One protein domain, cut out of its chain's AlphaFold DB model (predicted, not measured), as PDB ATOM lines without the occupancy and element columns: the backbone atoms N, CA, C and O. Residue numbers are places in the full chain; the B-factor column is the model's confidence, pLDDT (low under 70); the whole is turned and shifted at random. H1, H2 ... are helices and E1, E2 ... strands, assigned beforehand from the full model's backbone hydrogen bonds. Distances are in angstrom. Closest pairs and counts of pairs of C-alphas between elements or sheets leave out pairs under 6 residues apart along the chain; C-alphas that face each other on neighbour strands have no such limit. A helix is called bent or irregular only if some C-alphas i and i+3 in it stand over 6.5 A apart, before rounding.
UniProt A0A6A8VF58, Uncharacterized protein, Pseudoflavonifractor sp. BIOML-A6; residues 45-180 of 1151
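AT A GLANCE: This is residues 45 to 180 of the 1151 residues of an uncharacterized protein of Pseudoflavonifractor sp. BIOML-A6 (UniProt A0A6A8VF58). Two four-stranded sheets, E1 E8 E7 E6 and E2 E3 E4 E5, stand face to face as a sandwich, with the short helix H3 at the gap between the edges E1 and E5. The short helix H1 only grazes the second sheet, H2 is on neither sheet, and residues 82 to 89, of which 87 to 89 belong to H2, stick out from the body. The printed part has 136 residues with three named helices and eight named strands, in the order E1 H1 H2 E2 E3 E4 E5 H3 E6 E7 E8; both sheets are antiparallel throughout. The class is mixed, helices and strands, though under half of the residues are in named elements. The whole is compact, with a radius of gyration of the C-alphas of 14.4 A, and spans 44 by 35 by 27 A.

HOW THE PARTS SIT: The first sheet runs E1, residues 46 to 55, E8, residues 172 to 180, E7, residues 165 to 168, and E6, residues 156 to 159. N 52 and O 175 of E1 and E8 are 2.8 A apart, N 167 and O 174 of E7 and E8 2.8 A, and N 158 and O 166 of E6 and E7 2.9 A, each within hydrogen-bond range. E6 E7 E8 form a meander, each strand the antiparallel neighbour of the one before, and so do E2, residues 102 to 105, E3, residues 111 to 114, E4, residues 119 to 123, and E5, residues 134 to 138, the second sheet. Within hydrogen-bond range there are N 104 and O 112 of E2 and E3, 2.8 A, N 121 and O 113 of E3 and E4, 2.8 A, and N 137 and O 120 of E4 and E5, 2.8 A. The facing parts of this sandwich, two sheets face to face, are 9.5 A centre to centre, their best planes 19 degrees apart. Across it, the closest C-alphas of E2 and E6 are those of Leu 104 and Leu 157, 6.8 A. H3, residues 139 to 142, only grazes both sheets. H1, residues 76 to 82, only grazes the second sheet; H2, residues 87 to 93, is on neither sheet and apart from H1. H1 has 0 of 3 O i to N i+4 pairs within range but 3 of 4 O i to N i+3 pairs; H2 has 2 of 3, and H3 is too short for such a pair.

IN THESE COORDINATES: E1 is 28.9 A long from C-alpha 46 at (-18.459, 10.451, 11.163), and E8 is 26.0 A long, ending at C-alpha 180 at (-14.236, 11.327, 8.461). E4 measures 13.5 A and E5 12.6 A. H1, 10.8 A, is irregular: C-alphas 78 and 81 are 7.1 A apart.

THE WHOLE: The C-alphas farthest apart, those of Ser 59 and Ala 87, are 45.6 A apart. The printed part has no cut. The links E1 to H1 and H3 to E6 are long. Mean pLDDT of the printed part is 72.0, and 50 residues are under 70, among them residues 70 to 99.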
ATOM      1  N   THR A  45     -17.630   5.648  10.921       84.56
ATOM      2  CA  THR A  45     -16.971   6.944  10.715       84.56
ATOM      3  C   THR A  45     -17.995   8.076  10.627       84.56
ATOM      4  O   THR A  45     -19.079   7.909  10.070       84.56
ATOM      5  N   TYR A  46     -17.629   9.248  11.143       84.44
ATOM      6  CA  TYR A  46     -18.459  10.451  11.163       84.44
ATOM      7  C   TYR A  46     -17.672  11.677  10.708       84.44
ATOM      8  O   TYR A  46     -16.479  11.807  11.003       84.44
ATOM      9  N   LEU A  47     -18.355  12.612  10.045       84.81
ATOM     10  CA  LEU A  47     -17.788  13.899   9.651       84.81
ATOM     11  C   LEU A  47     -17.502  14.765  10.888       84.81
ATOM     12  O   LEU A  47     -18.393  15.374  11.478       84.81
ATOM     13  N   THR A  48     -16.232  14.825  11.272       83.81
ATOM     14  CA  THR A  48     -15.728  15.581  12.417       83.81
ATOM     15  C   THR A  48     -15.251  16.960  11.981       83.81
ATOM     16  O   THR A  48     -14.502  17.106  11.014       83.81
ATOM     17  N   LYS A  49     -15.674  17.984  12.723       80.94
ATOM     18  CA  LYS A  49     -15.318  19.381  12.469       80.94
ATOM     19  C   LYS A  49     -13.851  19.634  12.821       80.94
ATOM     20  O   LYS A  49     -13.442  19.428  13.968       80.94
ATOM     21  N   GLU A  50     -13.089  20.159  11.865       79.50
ATOM     22  CA  GLU A  50     -11.776  20.762  12.109       79.50
ATOM     23  C   GLU A  50     -11.731  22.168  11.507       79.50
ATOM     24  O   GLU A  50     -11.765  22.345  10.289       79.50
ATOM     25  N   MET A  51     -11.640  23.183  12.360       75.25
ATOM     26  CA  MET A  51     -11.450  24.567  11.937       75.25
ATOM     27  C   MET A  51      -9.961  24.827  11.686       75.25
ATOM     28  O   MET A  51      -9.127  24.362  12.453       75.25
ATOM     29  N   ASN A  52      -9.639  25.617  10.664       75.12
ATOM     30  CA  ASN A  52      -8.297  26.084  10.315       75.12
ATOM     31  C   ASN A  52      -8.368  27.596  10.000       75.12
ATOM     32  O   ASN A  52      -9.136  27.998   9.129       75.12
ATOM     33  N   TYR A  53      -7.605  28.448  10.690       73.38
ATOM     34  CA  TYR A  53      -7.709  29.917  10.592       73.38
ATOM     35  C   TYR A  53      -6.521  30.543   9.845       73.38
ATOM     36  O   TYR A  53      -5.373  30.199  10.106       73.38
ATOM     37  N   PHE A  54      -6.793  31.501   8.952       72.06
ATOM     38  CA  PHE A  54      -5.801  32.145   8.086       72.06
ATOM     39  C   PHE A  54      -5.987  33.665   8.044       72.06
ATOM     40  O   PHE A  54      -7.058  34.168   7.694       72.06
ATOM     41  N   ALA A  55      -4.920  34.414   8.322       73.06
ATOM     42  CA  ALA A  55      -4.944  35.865   8.184       73.06
ATOM     43  C   ALA A  55      -5.053  36.302   6.720       73.06
ATOM     44  O   ALA A  55      -4.567  35.649   5.793       73.06
ATOM     45  N   LYS A  56      -5.646  37.474   6.509       76.00
ATOM     46  CA  LYS A  56      -5.831  38.063   5.183       76.00
ATOM     47  C   LYS A  56      -4.514  38.198   4.410       76.00
ATOM     48  O   LYS A  56      -3.641  38.988   4.764       76.00
ATOM     49  N   GLY A  57      -4.420  37.484   3.288       74.75
ATOM     50  CA  GLY A  57      -3.245  37.485   2.411       74.75
ATOM     51  C   GLY A  57      -2.256  36.337   2.646       74.75
ATOM     52  O   GLY A  57      -1.229  36.312   1.968       74.75
ATOM     53  N   ASP A  58      -2.559  35.396   3.546       75.94
ATOM     54  CA  ASP A  58      -1.867  34.104   3.632       75.94
ATOM     55  C   ASP A  58      -1.889  33.386   2.267       75.94
ATOM     56  O   ASP A  58      -2.909  33.354   1.575       75.94
ATOM     57  N   SER A  59      -0.746  32.835   1.852       80.44
ATOM     58  CA  SER A  59      -0.566  32.217   0.533       80.44
ATOM     59  C   SER A  59      -1.286  30.875   0.365       80.44
ATOM     60  O   SER A  59      -1.420  30.408  -0.768       80.44
ATOM     61  N   ARG A  60      -1.743  30.265   1.465       80.88
ATOM     62  CA  ARG A  60      -2.536  29.027   1.481       80.88
ATOM     63  C   ARG A  60      -4.020  29.289   1.236       80.88
ATOM     64  O   ARG A  60      -4.724  28.374   0.815       80.88
ATOM     65  N   ILE A  61      -4.487  30.529   1.433       86.44
ATOM     66  CA  ILE A  61      -5.855  30.925   1.086       86.44
ATOM     67  C   ILE A  61      -6.047  30.747  -0.429       86.44
ATOM     68  O   ILE A  61      -5.298  31.332  -1.220       86.44
ATOM     69  N   PRO A  62      -7.064  29.986  -0.872       90.12
ATOM     70  CA  PRO A  62      -7.300  29.785  -2.292       90.12
ATOM     71  C   PRO A  62      -7.593  31.091  -3.037       90.12
ATOM     72  O   PRO A  62      -8.342  31.943  -2.567       90.12
ATOM     73  N   ILE A  63      -7.049  31.239  -4.246       89.50
ATOM     74  CA  ILE A  63      -7.164  32.480  -5.035       89.50
ATOM     75  C   ILE A  63      -8.404  32.539  -5.947       89.50
ATOM     76  O   ILE A  63      -8.714  33.592  -6.506       89.50
ATOM     77  N   ASP A  64      -9.108  31.421  -6.122       89.00
ATOM     78  CA  ASP A  64     -10.223  31.236  -7.056       89.00
ATOM     79  C   ASP A  64     -11.403  30.481  -6.412       89.00
ATOM     80  O   ASP A  64     -11.386  30.207  -5.218       89.00
ATOM     81  N   GLY A  65     -12.469  30.189  -7.165       86.50
ATOM     82  CA  GLY A  65     -13.607  29.381  -6.686       86.50
ATOM     83  C   GLY A  65     -14.569  30.060  -5.695       86.50
ATOM     84  O   GLY A  65     -15.602  29.486  -5.368       86.50
ATOM     85  N   TRP A  66     -14.269  31.278  -5.243       91.81
ATOM     86  CA  TRP A  66     -15.092  32.040  -4.298       91.81
ATOM     87  C   TRP A  66     -16.428  32.528  -4.870       91.81
ATOM     88  O   TRP A  66     -16.466  33.295  -5.836       91.81
ATOM     89  N   VAL A  67     -17.517  32.188  -4.180       87.69
ATOM     90  CA  VAL A  67     -18.848  32.781  -4.334       87.69
ATOM     91  C   VAL A  67     -18.994  33.918  -3.323       87.69
ATOM     92  O   VAL A  67     -18.832  33.715  -2.124       87.69
ATOM     93  N   ARG A  68     -19.282  35.130  -3.811       87.75
ATOM     94  CA  ARG A  68     -19.393  36.363  -3.001       87.75
ATOM     95  C   ARG A  68     -20.731  37.088  -3.153       87.75
ATOM     96  O   ARG A  68     -20.873  38.234  -2.735       87.75
ATOM     97  N   ASP A  69     -21.702  36.458  -3.810       72.62
ATOM     98  CA  ASP A  69     -23.032  37.030  -3.971       72.62
ATOM     99  C   ASP A  69     -24.140  35.993  -3.844       72.62
ATOM    100  O   ASP A  69     -23.966  34.799  -4.093       72.62
ATOM    101  N   ALA A  70     -25.323  36.499  -3.507       61.25
ATOM    102  CA  ALA A  70     -26.544  35.725  -3.493       61.25
ATOM    103  C   ALA A  70     -27.199  35.579  -4.889       61.25
ATOM    104  O   ALA A  70     -28.424  35.565  -5.002       61.25
ATOM    105  N   ARG A  71     -26.426  35.533  -5.985       52.03
ATOM    106  CA  ARG A  71     -26.965  35.433  -7.362       52.03
ATOM    107  C   ARG A  71     -26.512  34.197  -8.119       52.03
ATOM    108  O   ARG A  71     -27.163  33.829  -9.095       52.03
ATOM    109  N   THR A  72     -25.484  33.505  -7.640       51.84
ATOM    110  CA  THR A  72     -25.004  32.231  -8.212       51.84
ATOM    111  C   THR A  72     -25.876  31.036  -7.766       51.84
ATOM    112  O   THR A  72     -25.403  29.936  -7.508       51.84
ATOM    113  N   PHE A  73     -27.193  31.251  -7.674       54.00
ATOM    114  CA  PHE A  73     -28.174  30.266  -7.229       54.00
ATOM    115  C   PHE A  73     -28.726  29.455  -8.403       54.00
ATOM    116  O   PHE A  73     -29.548  29.938  -9.187       54.00
ATOM    117  N   GLY A  74     -28.364  28.175  -8.468       46.84
ATOM    118  CA  GLY A  74     -29.017  27.186  -9.325       46.84
ATOM    119  C   GLY A  74     -30.408  26.778  -8.823       46.84
ATOM    120  O   GLY A  74     -30.610  25.610  -8.539       46.84
ATOM    121  N   GLY A  75     -31.352  27.720  -8.694       46.03
ATOM    122  CA  GLY A  75     -32.798  27.490  -8.500       46.03
ATOM    123  C   GLY A  75     -33.288  26.857  -7.181       46.03
ATOM    124  O   GLY A  75     -34.367  27.218  -6.717       46.03
ATOM    125  N   ASP A  76     -32.525  25.950  -6.569       46.84
ATOM    126  CA  ASP A  76     -33.027  25.008  -5.557       46.84
ATOM    127  C   ASP A  76     -33.285  25.628  -4.174       46.84
ATOM    128  O   ASP A  76     -34.256  25.277  -3.508       46.84
ATOM    129  N   LEU A  77     -32.467  26.586  -3.728       50.53
ATOM    130  CA  LEU A  77     -32.612  27.194  -2.393       50.53
ATOM    131  C   LEU A  77     -33.832  28.130  -2.274       50.53
ATOM    132  O   LEU A  77     -34.240  28.458  -1.163       50.53
ATOM    133  N   ALA A  78     -34.511  28.452  -3.385       48.91
ATOM    134  CA  ALA A  78     -35.862  29.026  -3.350       48.91
ATOM    135  C   ALA A  78     -36.902  28.081  -2.697       48.91
ATOM    136  O   ALA A  78     -38.047  28.475  -2.471       48.91
ATOM    137  N   LEU A  79     -36.515  26.833  -2.394       44.59
ATOM    138  CA  LEU A  79     -37.325  25.821  -1.718       44.59
ATOM    139  C   LEU A  79     -37.009  25.661  -0.220       44.59
ATOM    140  O   LEU A  79     -37.767  24.954   0.450       44.59
ATOM    141  N   LEU A  80     -35.969  26.312   0.334       50.91
ATOM    142  CA  LEU A  80     -35.687  26.259   1.781       50.91
ATOM    143  C   LEU A  80     -36.890  26.692   2.644       50.91
ATOM    144  O   LEU A  80     -37.228  25.957   3.571       50.91
ATOM    145  N   PRO A  81     -37.645  27.762   2.309       46.47
ATOM    146  CA  PRO A  81     -38.847  28.120   3.069       46.47
ATOM    147  C   PRO A  81     -39.999  27.096   2.968       46.47
ATOM    148  O   PRO A  81     -41.004  27.230   3.674       46.47
ATOM    149  N   PHE A  82     -39.904  26.090   2.085       40.47
ATOM    150  CA  PHE A  82     -41.042  25.277   1.636       40.47
ATOM    151  C   PHE A  82     -40.920  23.757   1.828       40.47
ATOM    152  O   PHE A  82     -41.934  23.065   1.692       40.47
ATOM    153  N   ARG A  83     -39.769  23.203   2.233       42.97
ATOM    154  CA  ARG A  83     -39.683  21.793   2.679       42.97
ATOM    155  C   ARG A  83     -40.133  21.613   4.135       42.97
ATOM    156  O   ARG A  83     -39.347  21.217   4.978       42.97
ATOM    157  N   LYS A  84     -41.421  21.873   4.401       42.25
ATOM    158  CA  LYS A  84     -42.161  21.479   5.626       42.25
ATOM    159  C   LYS A  84     -41.373  21.545   6.956       42.25
ATOM    160  O   LYS A  84     -41.514  20.648   7.783       42.25
ATOM    161  N   LEU A  85     -40.591  22.600   7.186       45.06
ATOM    162  CA  LEU A  85     -40.095  22.869   8.535       45.06
ATOM    163  C   LEU A  85     -41.308  23.052   9.472       45.06
ATOM    164  O   LEU A  85     -42.287  23.675   9.030       45.06
ATOM    165  N   PRO A  86     -41.282  22.491  10.700       45.91
ATOM    166  CA  PRO A  86     -42.314  22.719  11.708       45.91
ATOM    167  C   PRO A  86     -42.571  24.212  11.926       45.91
ATOM    168  O   PRO A  86     -41.710  25.044  11.633       45.91
ATOM    169  N   ALA A  87     -43.763  24.557  12.416       50.75
ATOM    170  CA  ALA A  87     -44.095  25.956  12.683       50.75
ATOM    171  C   ALA A  87     -43.140  26.546  13.731       50.75
ATOM    172  O   ALA A  87     -42.621  27.636  13.506       50.75
ATOM    173  N   GLU A  88     -42.796  25.766  14.766       44.72
ATOM    174  CA  GLU A  88     -41.844  26.170  15.805       44.72
ATOM    175  C   GLU A  88     -40.490  26.605  15.208       44.72
ATOM    176  O   GLU A  88     -39.982  27.673  15.530       44.72
ATOM    177  N   VAL A  89     -39.946  25.848  14.245       42.66
ATOM    178  CA  VAL A  89     -38.661  26.167  13.584       42.66
ATOM    179  C   VAL A  89     -38.736  27.455  12.748       42.66
ATOM    180  O   VAL A  89     -37.727  28.127  12.547       42.66
ATOM    181  N   LYS A  90     -39.916  27.831  12.247       47.94
ATOM    182  CA  LYS A  90     -40.093  29.088  11.500       47.94
ATOM    183  C   LYS A  90     -40.243  30.294  12.416       47.94
ATOM    184  O   LYS A  90     -39.725  31.358  12.089       47.94
ATOM    185  N   ASP A  91     -40.927  30.116  13.538       47.75
ATOM    186  CA  ASP A  91     -41.121  31.178  14.520       47.75
ATOM    187  C   ASP A  91     -39.802  31.488  15.259       47.75
ATOM    188  O   ASP A  91     -39.516  32.654  15.519       47.75
ATOM    189  N   LEU A  92     -38.945  30.480  15.486       39.19
ATOM    190  CA  LEU A  92     -37.656  30.631  16.174       39.19
ATOM    191  C   LEU A  92     -36.561  31.331  15.339       39.19
ATOM    192  O   LEU A  92     -35.764  32.105  15.867       39.19
ATOM    193  N   PHE A  93     -36.501  31.067  14.028       40.41
ATOM    194  CA  PHE A  93     -35.462  31.619  13.139       40.41
ATOM    195  C   PHE A  93     -35.923  32.829  12.307       40.41
ATOM    196  O   PHE A  93     -35.101  33.474  11.650       40.41
ATOM    197  N   GLY A  94     -37.222  33.141  12.310       47.88
ATOM    198  CA  GLY A  94     -37.814  34.154  11.441       47.88
ATOM    199  C   GLY A  94     -37.737  33.789   9.951       47.88
ATOM    200  O   GLY A  94     -37.558  32.630   9.564       47.88
ATOM    201  N   ASP A  95     -37.870  34.788   9.077       51.09
ATOM    202  CA  ASP A  95     -37.697  34.588   7.634       51.09
ATOM    203  C   ASP A  95     -36.203  34.542   7.283       51.09
ATOM    204  O   ASP A  95     -35.643  35.521   6.800       51.09
ATOM    205  N   ILE A  96     -35.553  33.390   7.508       49.44
ATOM    206  CA  ILE A  96     -34.130  33.137   7.182       49.44
ATOM    207  C   ILE A  96     -33.762  33.674   5.784       49.44
ATOM    208  O   ILE A  96     -32.649  34.151   5.570       49.44
ATOM    209  N   GLY A  97     -34.707  33.646   4.834       53.16
ATOM    210  CA  GLY A  97     -34.533  34.154   3.476       53.16
ATOM    211  C   GLY A  97     -34.219  35.653   3.357       53.16
ATOM    212  O   GLY A  97     -33.693  36.046   2.316       53.16
ATOM    213  N   SER A  98     -34.491  36.486   4.372       55.50
ATOM    214  CA  SER A  98     -34.078  37.901   4.383       55.50
ATOM    215  C   SER A  98     -32.600  38.098   4.703       55.50
ATOM    216  O   SER A  98     -32.015  39.091   4.268       55.50
ATOM    217  N   ASP A  99     -32.005  37.158   5.437       61.84
ATOM    218  CA  ASP A  99     -30.684  37.314   6.054       61.84
ATOM    219  C   ASP A  99     -29.573  36.594   5.273       61.84
ATOM    220  O   ASP A  99     -28.390  36.816   5.537       61.84
ATOM    221  N   VAL A 100     -29.934  35.765   4.284       73.62
ATOM    222  CA  VAL A 100     -28.971  35.081   3.407       73.62
ATOM    223  C   VAL A 100     -28.167  36.093   2.585       73.62
ATOM    224  O   VAL A 100     -28.670  36.691   1.632       73.62
ATOM    225  N   SER A 101     -26.881  36.238   2.907       74.81
ATOM    226  CA  SER A 101     -25.946  37.106   2.180       74.81
ATOM    227  C   SER A 101     -25.260  36.388   1.013       74.81
ATOM    228  O   SER A 101     -25.030  36.989  -0.040       74.81
ATOM    229  N   ILE A 102     -24.933  35.106   1.195       82.19
ATOM    230  CA  ILE A 102     -24.209  34.248   0.248       82.19
ATOM    231  C   ILE A 102     -24.724  32.819   0.430       82.19
ATOM    232  O   ILE A 102     -25.005  32.407   1.552       82.19
ATOM    233  N   ALA A 103     -24.816  32.038  -0.646       80.12
ATOM    234  CA  ALA A 103     -24.995  30.597  -0.526       80.12
ATOM    235  C   ALA A 103     -24.211  29.838  -1.596       80.12
ATOM    236  O   ALA A 103     -24.005  30.329  -2.708       80.12
ATOM    237  N   LEU A 104     -23.818  28.622  -1.246       82.94
ATOM    238  CA  LEU A 104     -23.112  27.666  -2.080       82.94
ATOM    239  C   LEU A 104     -23.827  26.311  -1.986       82.94
ATOM    240  O   LEU A 104     -24.342  25.954  -0.930       82.94
ATOM    241  N   LYS A 105     -23.837  25.556  -3.085       83.50
ATOM    242  CA  LYS A 105     -24.090  24.111  -3.080       83.50
ATOM    243  C   LYS A 105     -22.806  23.438  -3.547       83.50
ATOM    244  O   LYS A 105     -22.276  23.850  -4.581       83.50
ATOM    245  N   ASP A 106     -22.296  22.480  -2.789       82.75
ATOM    246  CA  ASP A 106     -21.109  21.712  -3.172       82.75
ATOM    247  C   ASP A 106     -21.461  20.526  -4.092       82.75
ATOM    248  O   ASP A 106     -22.586  20.405  -4.593       82.75
ATOM    249  N   ALA A 107     -20.455  19.706  -4.406       82.62
ATOM    250  CA  ALA A 107     -20.593  18.561  -5.303       82.62
ATOM    251  C   ALA A 107     -21.409  17.414  -4.682       82.62
ATOM    252  O   ALA A 107     -22.114  16.717  -5.414       82.62
ATOM    253  N   ASP A 108     -21.358  17.277  -3.356       81.31
ATOM    254  CA  ASP A 108     -22.066  16.250  -2.582       81.31
ATOM    255  C   ASP A 108     -23.567  16.573  -2.467       81.31
ATOM    256  O   ASP A 108     -24.406  15.713  -2.203       81.31
ATOM    257  N   GLY A 109     -23.930  17.824  -2.761       80.25
ATOM    258  CA  GLY A 109     -25.300  18.320  -2.765       80.25
ATOM    259  C   GLY A 109     -25.703  19.000  -1.460       80.25
ATOM    260  O   GLY A 109     -26.869  19.401  -1.339       80.25
ATOM    261  N   VAL A 110     -24.748  19.168  -0.547       86.31
ATOM    262  CA  VAL A 110     -24.863  19.910   0.703       86.31
ATOM    263  C   VAL A 110     -24.849  21.406   0.393       86.31
ATOM    264  O   VAL A 110     -24.263  21.875  -0.590       86.31
ATOM    265  N   TYR A 111     -25.573  22.176   1.200       83.69
ATOM    266  CA  TYR A 111     -25.650  23.624   1.058       83.69
ATOM    267  C   TYR A 111     -24.940  24.324   2.205       83.69
ATOM    268  O   TYR A 111     -25.174  24.009   3.367       83.69
ATOM    269  N   TRP A 112     -24.163  25.347   1.873       86.88
ATOM    270  CA  TRP A 112     -23.535  26.249   2.829       86.88
ATOM    271  C   TRP A 112     -24.122  27.644   2.643       86.88
ATOM    272  O   TRP A 112     -24.059  28.211   1.551       86.88
ATOM    273  N   VAL A 113     -24.739  28.190   3.690       81.50
ATOM    274  CA  VAL A 113     -25.541  29.420   3.630       81.50
ATOM    275  C   VAL A 113     -25.018  30.420   4.652       81.50
ATOM    276  O   VAL A 113     -25.076  30.158   5.846       81.50
ATOM    277  N   ALA A 114     -24.529  31.574   4.205       82.81
ATOM    278  CA  ALA A 114     -24.086  32.655   5.078       82.81
ATOM    279  C   ALA A 114     -25.239  33.596   5.444       82.81
ATOM    280  O   ALA A 114     -25.999  34.020   4.572       82.81
ATOM    281  N   LEU A 115     -25.323  33.961   6.723       74.94
ATOM    282  CA  LEU A 115     -26.381  34.787   7.313       74.94
ATOM    283  C   LEU A 115     -25.850  36.176   7.722       74.94
ATOM    284  O   LEU A 115     -26.018  36.635   8.853       74.94
ATOM    285  N   GLY A 116     -25.118  36.834   6.816       71.62
ATOM    286  CA  GLY A 116     -24.476  38.123   7.087       71.62
ATOM    287  C   GLY A 116     -23.425  38.029   8.199       71.62
ATOM    288  O   GLY A 116     -22.448  37.300   8.058       71.62
ATOM    289  N   GLY A 117     -23.623  38.785   9.286       66.12
ATOM    290  CA  GLY A 117     -22.785  38.748  10.498       66.12
ATOM    291  C   GLY A 117     -23.148  37.646  11.498       66.12
ATOM    292  O   GLY A 117     -22.448  37.472  12.490       66.12
ATOM    293  N   LYS A 118     -24.234  36.892  11.262       66.75
ATOM    294  CA  LYS A 118     -24.709  35.859  12.197       66.75
ATOM    295  C   LYS A 118     -23.917  34.550  12.102       66.75
ATOM    296  O   LYS A 118     -23.906  33.802  13.070       66.75
ATOM    297  N   GLY A 119     -23.236  34.278  10.984       75.56
ATOM    298  CA  GLY A 119     -22.461  33.048  10.757       75.56
ATOM    299  C   GLY A 119     -22.878  32.299   9.493       75.56
ATOM    300  O   GLY A 119     -23.359  32.917   8.538       75.56
ATOM    301  N   ILE A 120     -22.700  30.975   9.482       80.44
ATOM    302  CA  ILE A 120     -23.091  30.099   8.363       80.44
ATOM    303  C   ILE A 120     -23.926  28.895   8.826       80.44
ATOM    304  O   ILE A 120     -23.819  28.458   9.965       80.44
ATOM    305  N   VAL A 121     -24.729  28.324   7.931       79.06
ATOM    306  CA  VAL A 121     -25.473  27.069   8.130       79.06
ATOM    307  C   VAL A 121     -25.026  26.054   7.075       79.06
ATOM    308  O   VAL A 121     -25.069  26.372   5.885       79.06
ATOM    309  N   ARG A 122     -24.650  24.840   7.495       84.88
ATOM    310  CA  ARG A 122     -24.577  23.643   6.638       84.88
ATOM    311  C   ARG A 122     -25.961  22.997   6.598       84.88
ATOM    312  O   ARG A 122     -26.576  22.834   7.649       84.88
ATOM    313  N   VAL A 123     -26.450  22.635   5.413       79.81
ATOM    314  CA  VAL A 123     -27.725  21.926   5.222       79.81
ATOM    315  C   VAL A 123     -27.511  20.691   4.362       79.81
ATOM    316  O   VAL A 123     -27.223  20.809   3.168       79.81
ATOM    317  N   ASP A 124     -27.712  19.521   4.953       81.81
ATOM    318  CA  ASP A 124     -27.547  18.221   4.314       81.81
ATOM    319  C   ASP A 124     -28.814  17.375   4.505       81.81
ATOM    320  O   ASP A 124     -29.114  16.868   5.579       81.81
ATOM    321  N   PHE A 125     -29.592  17.214   3.434       78.44
ATOM    322  CA  PHE A 125     -30.837  16.438   3.471       78.44
ATOM    323  C   PHE A 125     -30.633  14.915   3.397       78.44
ATOM    324  O   PHE A 125     -31.628  14.199   3.249       78.44
ATOM    325  N   THR A 126     -29.390  14.433   3.430       80.00
ATOM    326  CA  THR A 126     -29.048  13.003   3.440       80.00
ATOM    327  C   THR A 126     -28.695  12.471   4.830       80.00
ATOM    328  O   THR A 126     -28.720  11.257   5.020       80.00
ATOM    329  N   GLU A 127     -28.470  13.362   5.802       74.62
ATOM    330  CA  GLU A 127     -28.204  13.029   7.207       74.62
ATOM    331  C   GLU A 127     -29.298  12.134   7.810       74.62
ATOM    332  O   GLU A 127     -30.498  12.387   7.658       74.62
ATOM    333  N   ALA A 128     -28.872  11.088   8.523       71.38
ATOM    334  CA  ALA A 128     -29.778  10.114   9.130       71.38
ATOM    335  C   ALA A 128     -30.466  10.649  10.401       71.38
ATOM    336  O   ALA A 128     -31.647  10.365  10.622       71.38
ATOM    337  N   ASP A 129     -29.762  11.443  11.220       64.50
ATOM    338  CA  ASP A 129     -30.365  12.177  12.339       64.50
ATOM    339  C   ASP A 129     -30.986  13.477  11.803       64.50
ATOM    340  O   ASP A 129     -30.313  14.347  11.243       64.50
ATOM    341  N   THR A 130     -32.295  13.642  11.994       66.62
ATOM    342  CA  THR A 130     -33.046  14.815  11.519       66.62
ATOM    343  C   THR A 130     -32.559  16.135  12.120       66.62
ATOM    344  O   THR A 130     -32.823  17.196  11.550       66.62
ATOM    345  N   ARG A 131     -31.838  16.084  13.244       62.12
ATOM    346  CA  ARG A 131     -31.235  17.233  13.924       62.12
ATOM    347  C   ARG A 131     -29.841  17.577  13.378       62.12
ATOM    348  O   ARG A 131     -29.315  18.625  13.750       62.12
ATOM    349  N   ASP A 132     -29.236  16.723  12.544       68.94
ATOM    350  CA  ASP A 132     -27.983  16.977  11.800       68.94
ATOM    351  C   ASP A 132     -28.213  17.542  10.397       68.94
ATOM    352  O   ASP A 132     -27.326  18.192   9.850       68.94
ATOM    353  N   VAL A 133     -29.436  17.421   9.865       72.19
ATOM    354  CA  VAL A 133     -29.834  17.984   8.560       72.19
ATOM    355  C   VAL A 133     -29.512  19.480   8.434       72.19
ATOM    356  O   VAL A 133     -29.329  19.985   7.327       72.19
ATOM    357  N   PHE A 134     -29.436  20.194   9.559       70.31
ATOM    358  CA  PHE A 134     -28.961  21.570   9.638       70.31
ATOM    359  C   PHE A 134     -27.961  21.698  10.794       70.31
ATOM    360  O   PHE A 134     -28.301  21.410  11.942       70.31
ATOM    361  N   GLN A 135     -26.759  22.192  10.503       73.06
ATOM    362  CA  GLN A 135     -25.722  22.493  11.495       73.06
ATOM    363  C   GLN A 135     -25.362  23.978  11.377       73.06
ATOM    364  O   GLN A 135     -24.970  24.438  10.300       73.06
ATOM    365  N   TYR A 136     -25.522  24.747  12.456       70.88
ATOM    366  CA  TYR A 136     -25.245  26.187  12.447       70.88
ATOM    367  C   TYR A 136     -23.906  26.516  13.102       70.88
ATOM    368  O   TYR A 136     -23.623  26.152  14.239       70.88
ATOM    369  N   PHE A 137     -23.095  27.267  12.370       74.50
ATOM    370  CA  PHE A 137     -21.787  27.743  12.774       74.50
ATOM    371  C   PHE A 137     -21.904  29.248  13.059       74.50
ATOM    372  O   PHE A 137     -21.765  30.087  12.164       74.50
ATOM    373  N   PHE A 138     -22.200  29.583  14.317       67.50
ATOM    374  CA  PHE A 138     -22.356  30.954  14.812       67.50
ATOM    375  C   PHE A 138     -21.146  31.851  14.497       67.50
ATOM    376  O   PHE A 138     -20.005  31.490  14.774       67.50
ATOM    377  N   GLY A 139     -21.398  33.044  13.956       64.12
ATOM    378  CA  GLY A 139     -20.394  33.974  13.427       64.12
ATOM    379  C   GLY A 139     -19.213  34.166  14.381       64.12
ATOM    380  O   GLY A 139     -18.116  33.687  14.079       64.12
ATOM    381  N   PRO A 140     -19.458  34.709  15.584       58.78
ATOM    382  CA  PRO A 140     -18.418  34.883  16.587       58.78
ATOM    383  C   PRO A 140     -17.706  33.616  17.070       58.78
ATOM    384  O   PRO A 140     -16.601  33.726  17.601       58.78
ATOM    385  N   ARG A 141     -18.284  32.416  16.880       60.69
ATOM    386  CA  ARG A 141     -17.708  31.120  17.300       60.69
ATOM    387  C   ARG A 141     -16.898  30.401  16.206       60.69
ATOM    388  O   ARG A 141     -16.003  29.636  16.552       60.69
ATOM    389  N   TYR A 142     -17.108  30.654  14.914       69.25
ATOM    390  CA  TYR A 142     -16.355  29.929  13.865       69.25
ATOM    391  C   TYR A 142     -15.696  30.821  12.817       69.25
ATOM    392  O   TYR A 142     -14.831  30.343  12.094       69.25
ATOM    393  N   ILE A 143     -16.055  32.102  12.722       73.62
ATOM    394  CA  ILE A 143     -15.474  33.014  11.734       73.62
ATOM    395  C   ILE A 143     -14.162  33.607  12.262       73.62
ATOM    396  O   ILE A 143     -14.011  33.855  13.460       73.62
ATOM    397  N   TYR A 144     -13.202  33.809  11.353       66.94
ATOM    398  CA  TYR A 144     -11.901  34.404  11.663       66.94
ATOM    399  C   TYR A 144     -12.071  35.772  12.333       66.94
ATOM    400  O   TYR A 144     -12.700  36.659  11.748       66.94
ATOM    401  N   ASP A 145     -11.479  35.906  13.525       60.56
ATOM    402  CA  ASP A 145     -11.474  37.101  14.385       60.56
ATOM    403  C   ASP A 145     -12.863  37.724  14.613       60.56
ATOM    404  O   ASP A 145     -13.015  38.933  14.712       60.56
ATOM    405  N   GLY A 146     -13.906  36.887  14.661       53.53
ATOM    406  CA  GLY A 146     -15.300  37.319  14.763       53.53
ATOM    407  C   GLY A 146     -15.723  37.856  16.135       53.53
ATOM    408  O   GLY A 146     -16.824  37.542  16.574       53.53
ATOM    409  N   ASN A 147     -14.894  38.613  16.853       53.91
ATOM    410  CA  ASN A 147     -15.229  39.038  18.219       53.91
ATOM    411  C   ASN A 147     -16.502  39.909  18.256       53.91
ATOM    412  O   ASN A 147     -17.241  39.851  19.239       53.91
ATOM    413  N   SER A 148     -16.815  40.618  17.163       54.28
ATOM    414  CA  SER A 148     -18.113  41.271  16.940       54.28
ATOM    415  C   SER A 148     -18.938  40.685  15.768       54.28
ATOM    416  O   SER A 148     -18.403  40.024  14.863       54.28
ATOM    417  N   PRO A 149     -20.259  40.968  15.705       60.34
ATOM    418  CA  PRO A 149     -21.092  40.695  14.531       60.34
ATOM    419  C   PRO A 149     -20.656  41.439  13.255       60.34
ATOM    420  O   PRO A 149     -20.914  40.949  12.154       60.34
ATOM    421  N   GLU A 150     -20.007  42.608  13.357       66.75
ATOM    422  CA  GLU A 150     -19.458  43.338  12.202       66.75
ATOM    423  C   GLU A 150     -18.174  42.709  11.645       66.75
ATOM    424  O   GLU A 150     -17.931  42.796  10.436       66.75
ATOM    425  N   GLU A 151     -17.358  42.095  12.497       63.84
ATOM    426  CA  GLU A 151     -16.135  41.367  12.124       63.84
ATOM    427  C   GLU A 151     -16.485  39.991  11.538       63.84
ATOM    428  O   GLU A 151     -15.967  39.592  10.490       63.84
ATOM    429  N   SER A 152     -17.491  39.336  12.131       68.12
ATOM    430  CA  SER A 152     -18.072  38.052  11.709       68.12
ATOM    431  C   SER A 152     -18.801  38.071  10.356       68.12
ATOM    432  O   SER A 152     -19.319  37.038   9.925       68.12
ATOM    433  N   VAL A 153     -18.887  39.219   9.666       82.19
ATOM    434  CA  VAL A 153     -19.594  39.326   8.379       82.19
ATOM    435  C   VAL A 153     -18.903  38.483   7.313       82.19
ATOM    436  O   VAL A 153     -17.821  38.823   6.828       82.19
ATOM    437  N   VAL A 154     -19.585  37.423   6.882       86.38
ATOM    438  CA  VAL A 154     -19.125  36.548   5.802       86.38
ATOM    439  C   VAL A 154     -19.266  37.260   4.454       86.38
ATOM    440  O   VAL A 154     -20.351  37.694   4.057       86.38
ATOM    441  N   THR A 155     -18.146  37.366   3.744       90.19
ATOM    442  CA  THR A 155     -17.983  38.056   2.454       90.19
ATOM    443  C   THR A 155     -17.675  37.118   1.283       90.19
ATOM    444  O   THR A 155     -17.857  37.517   0.129       90.19
ATOM    445  N   GLY A 156     -17.303  35.862   1.557       90.38
ATOM    446  CA  GLY A 156     -17.108  34.825   0.546       90.38
ATOM    447  C   GLY A 156     -17.265  33.404   1.092       90.38
ATOM    448  O   GLY A 156     -16.939  33.140   2.245       90.38
ATOM    449  N   LEU A 157     -17.740  32.489   0.242       92.19
ATOM    450  CA  LEU A 157     -17.792  31.040   0.474       92.19
ATOM    451  C   LEU A 157     -17.127  30.287  -0.687       92.19
ATOM    452  O   LEU A 157     -17.305  30.665  -1.847       92.19
ATOM    453  N   ARG A 158     -16.399  29.205  -0.406       92.38
ATOM    454  CA  ARG A 158     -15.779  28.321  -1.412       92.38
ATOM    455  C   ARG A 158     -15.683  26.897  -0.864       92.38
ATOM    456  O   ARG A 158     -15.030  26.695   0.148       92.38
ATOM    457  N   SER A 159     -16.277  25.910  -1.531       91.44
ATOM    458  CA  SER A 159     -16.120  24.497  -1.136       91.44
ATOM    459  C   SER A 159     -14.657  24.069  -1.292       91.44
ATOM    460  O   SER A 159     -13.967  24.527  -2.209       91.44
ATOM    461  N   ASP A 160     -14.170  23.225  -0.387       90.19
ATOM    462  CA  ASP A 160     -12.859  22.583  -0.525       90.19
ATOM    463  C   ASP A 160     -12.879  21.379  -1.484       90.19
ATOM    464  O   ASP A 160     -11.856  21.093  -2.103       90.19
ATOM    465  N   GLY A 161     -14.048  20.762  -1.686       88.19
ATOM    466  CA  GLY A 161     -14.238  19.531  -2.460       88.19
ATOM    467  C   GLY A 161     -14.141  18.245  -1.628       88.19
ATOM    468  O   GLY A 161     -14.173  17.168  -2.212       88.19
ATOM    469  N   GLU A 162     -14.029  18.364  -0.304       88.50
ATOM    470  CA  GLU A 162     -13.835  17.288   0.677       88.50
ATOM    471  C   GLU A 162     -14.789  17.516   1.872       88.50
ATOM    472  O   GLU A 162     -14.375  17.637   3.024       88.50
ATOM    473  N   HIS A 163     -16.090  17.646   1.572       88.38
ATOM    474  CA  HIS A 163     -17.205  17.875   2.512       88.38
ATOM    475  C   HIS A 163     -17.181  19.186   3.332       88.38
ATOM    476  O   HIS A 163     -18.124  19.446   4.087       88.38
ATOM    477  N   GLY A 164     -16.152  20.028   3.198       90.62
ATOM    478  CA  GLY A 164     -15.954  21.250   3.975       90.62
ATOM    479  C   GLY A 164     -16.072  22.559   3.183       90.62
ATOM    480  O   GLY A 164     -16.485  22.625   2.015       90.62
ATOM    481  N   ILE A 165     -15.735  23.660   3.861       93.19
ATOM    482  CA  ILE A 165     -15.971  25.023   3.378       93.19
ATOM    483  C   ILE A 165     -14.860  25.998   3.783       93.19
ATOM    484  O   ILE A 165     -14.436  26.073   4.933       93.19
ATOM    485  N   TRP A 166     -14.419  26.817   2.834       93.38
ATOM    486  CA  TRP A 166     -13.640  28.031   3.069       93.38
ATOM    487  C   TRP A 166     -14.587  29.228   3.182       93.38
ATOM    488  O   TRP A 166     -15.469  29.416   2.338       93.38
ATOM    489  N   VAL A 167     -14.384  30.054   4.203       91.25
ATOM    490  CA  VAL A 167     -15.256  31.168   4.587       91.25
ATOM    491  C   VAL A 167     -14.405  32.421   4.771       91.25
ATOM    492  O   VAL A 167     -13.528  32.464   5.629       91.25
ATOM    493  N   GLU A 168     -14.647  33.444   3.958       91.12
ATOM    494  CA  GLU A 168     -13.898  34.706   3.954       91.12
ATOM    495  C   GLU A 168     -14.664  35.781   4.732       91.12
ATOM    496  O   GLU A 168     -15.793  36.121   4.369       91.12
ATOM    497  N   SER A 169     -14.055  36.338   5.779       86.25
ATOM    498  CA  SER A 169     -14.567  37.480   6.548       86.25
ATOM    499  C   SER A 169     -13.868  38.781   6.137       86.25
ATOM    500  O   SER A 169     -13.125  38.838   5.153       86.25
ATOM    501  N   ARG A 170     -14.112  39.870   6.873       78.44
ATOM    502  CA  ARG A 170     -13.376  41.125   6.663       78.44
ATOM    503  C   ARG A 170     -11.911  41.007   7.079       78.44
ATOM    504  O   ARG A 170     -11.051  41.520   6.354       78.44
ATOM    505  N   GLU A 171     -11.643  40.289   8.166       74.50
ATOM    506  CA  GLU A 171     -10.335  40.239   8.829       74.50
ATOM    507  C   GLU A 171      -9.469  39.049   8.386       74.50
ATOM    508  O   GLU A 171      -8.240  39.145   8.374       74.50
ATOM    509  N   GLY A 172     -10.079  37.961   7.909       79.62
ATOM    510  CA  GLY A 172      -9.340  36.795   7.427       79.62
ATOM    511  C   GLY A 172     -10.222  35.724   6.801       79.62
ATOM    512  O   GLY A 172     -11.265  36.009   6.215       79.62
ATOM    513  N   VAL A 173      -9.767  34.479   6.885       83.56
ATOM    514  CA  VAL A 173     -10.426  33.303   6.317       83.56
ATOM    515  C   VAL A 173     -10.402  32.169   7.337       83.56
ATOM    516  O   VAL A 173      -9.410  31.977   8.034       83.56
ATOM    517  N   VAL A 174     -11.476  31.388   7.403       82.69
ATOM    518  CA  VAL A 174     -11.492  30.080   8.073       82.69
ATOM    519  C   VAL A 174     -11.772  28.987   7.042       82.69
ATOM    520  O   VAL A 174     -12.587  29.167   6.139       82.69
ATOM    521  N   HIS A 175     -11.095  27.854   7.162       86.38
ATOM    522  CA  HIS A 175     -11.427  26.600   6.493       86.38
ATOM    523  C   HIS A 175     -12.034  25.671   7.541       86.38
ATOM    524  O   HIS A 175     -11.364  25.292   8.495       86.38
ATOM    525  N   ILE A 176     -13.317  25.360   7.400       85.56
ATOM    526  CA  ILE A 176     -14.032  24.400   8.238       85.56
ATOM    527  C   ILE A 176     -14.041  23.087   7.458       85.56
ATOM    528  O   ILE A 176     -14.803  22.933   6.501       85.56
ATOM    529  N   ARG A 177     -13.149  22.170   7.832       86.25
ATOM    530  CA  ARG A 177     -13.081  20.812   7.287       86.25
ATOM    531  C   ARG A 177     -14.120  19.936   7.976       86.25
ATOM    532  O   ARG A 177     -14.364  20.091   9.174       86.25
ATOM    533  N   MET A 178     -14.651  18.975   7.232       86.62
ATOM    534  CA  MET A 178     -15.527  17.920   7.737       86.62
ATOM    535  C   MET A 178     -14.832  16.581   7.453       86.62
ATOM    536  O   MET A 178     -14.987  16.010   6.380       86.62
ATOM    537  N   VAL A 179     -13.978  16.129   8.373       86.44
ATOM    538  CA  VAL A 179     -13.074  14.978   8.172       86.44
ATOM    539  C   VAL A 179     -13.705  13.707   8.733       86.44
ATOM    540  O   VAL A 179     -14.107  13.693   9.892       86.44
ATOM    541  N   GLU A 180     -13.764  12.624   7.958       88.25
ATOM    542  CA  GLU A 180     -14.236  11.327   8.461       88.25
ATOM    543  C   GLU A 180     -13.302  10.762   9.547       88.25
ATOM    544  O   GLU A 180     -12.132  10.470   9.289       88.25
TER     545      GLU A 180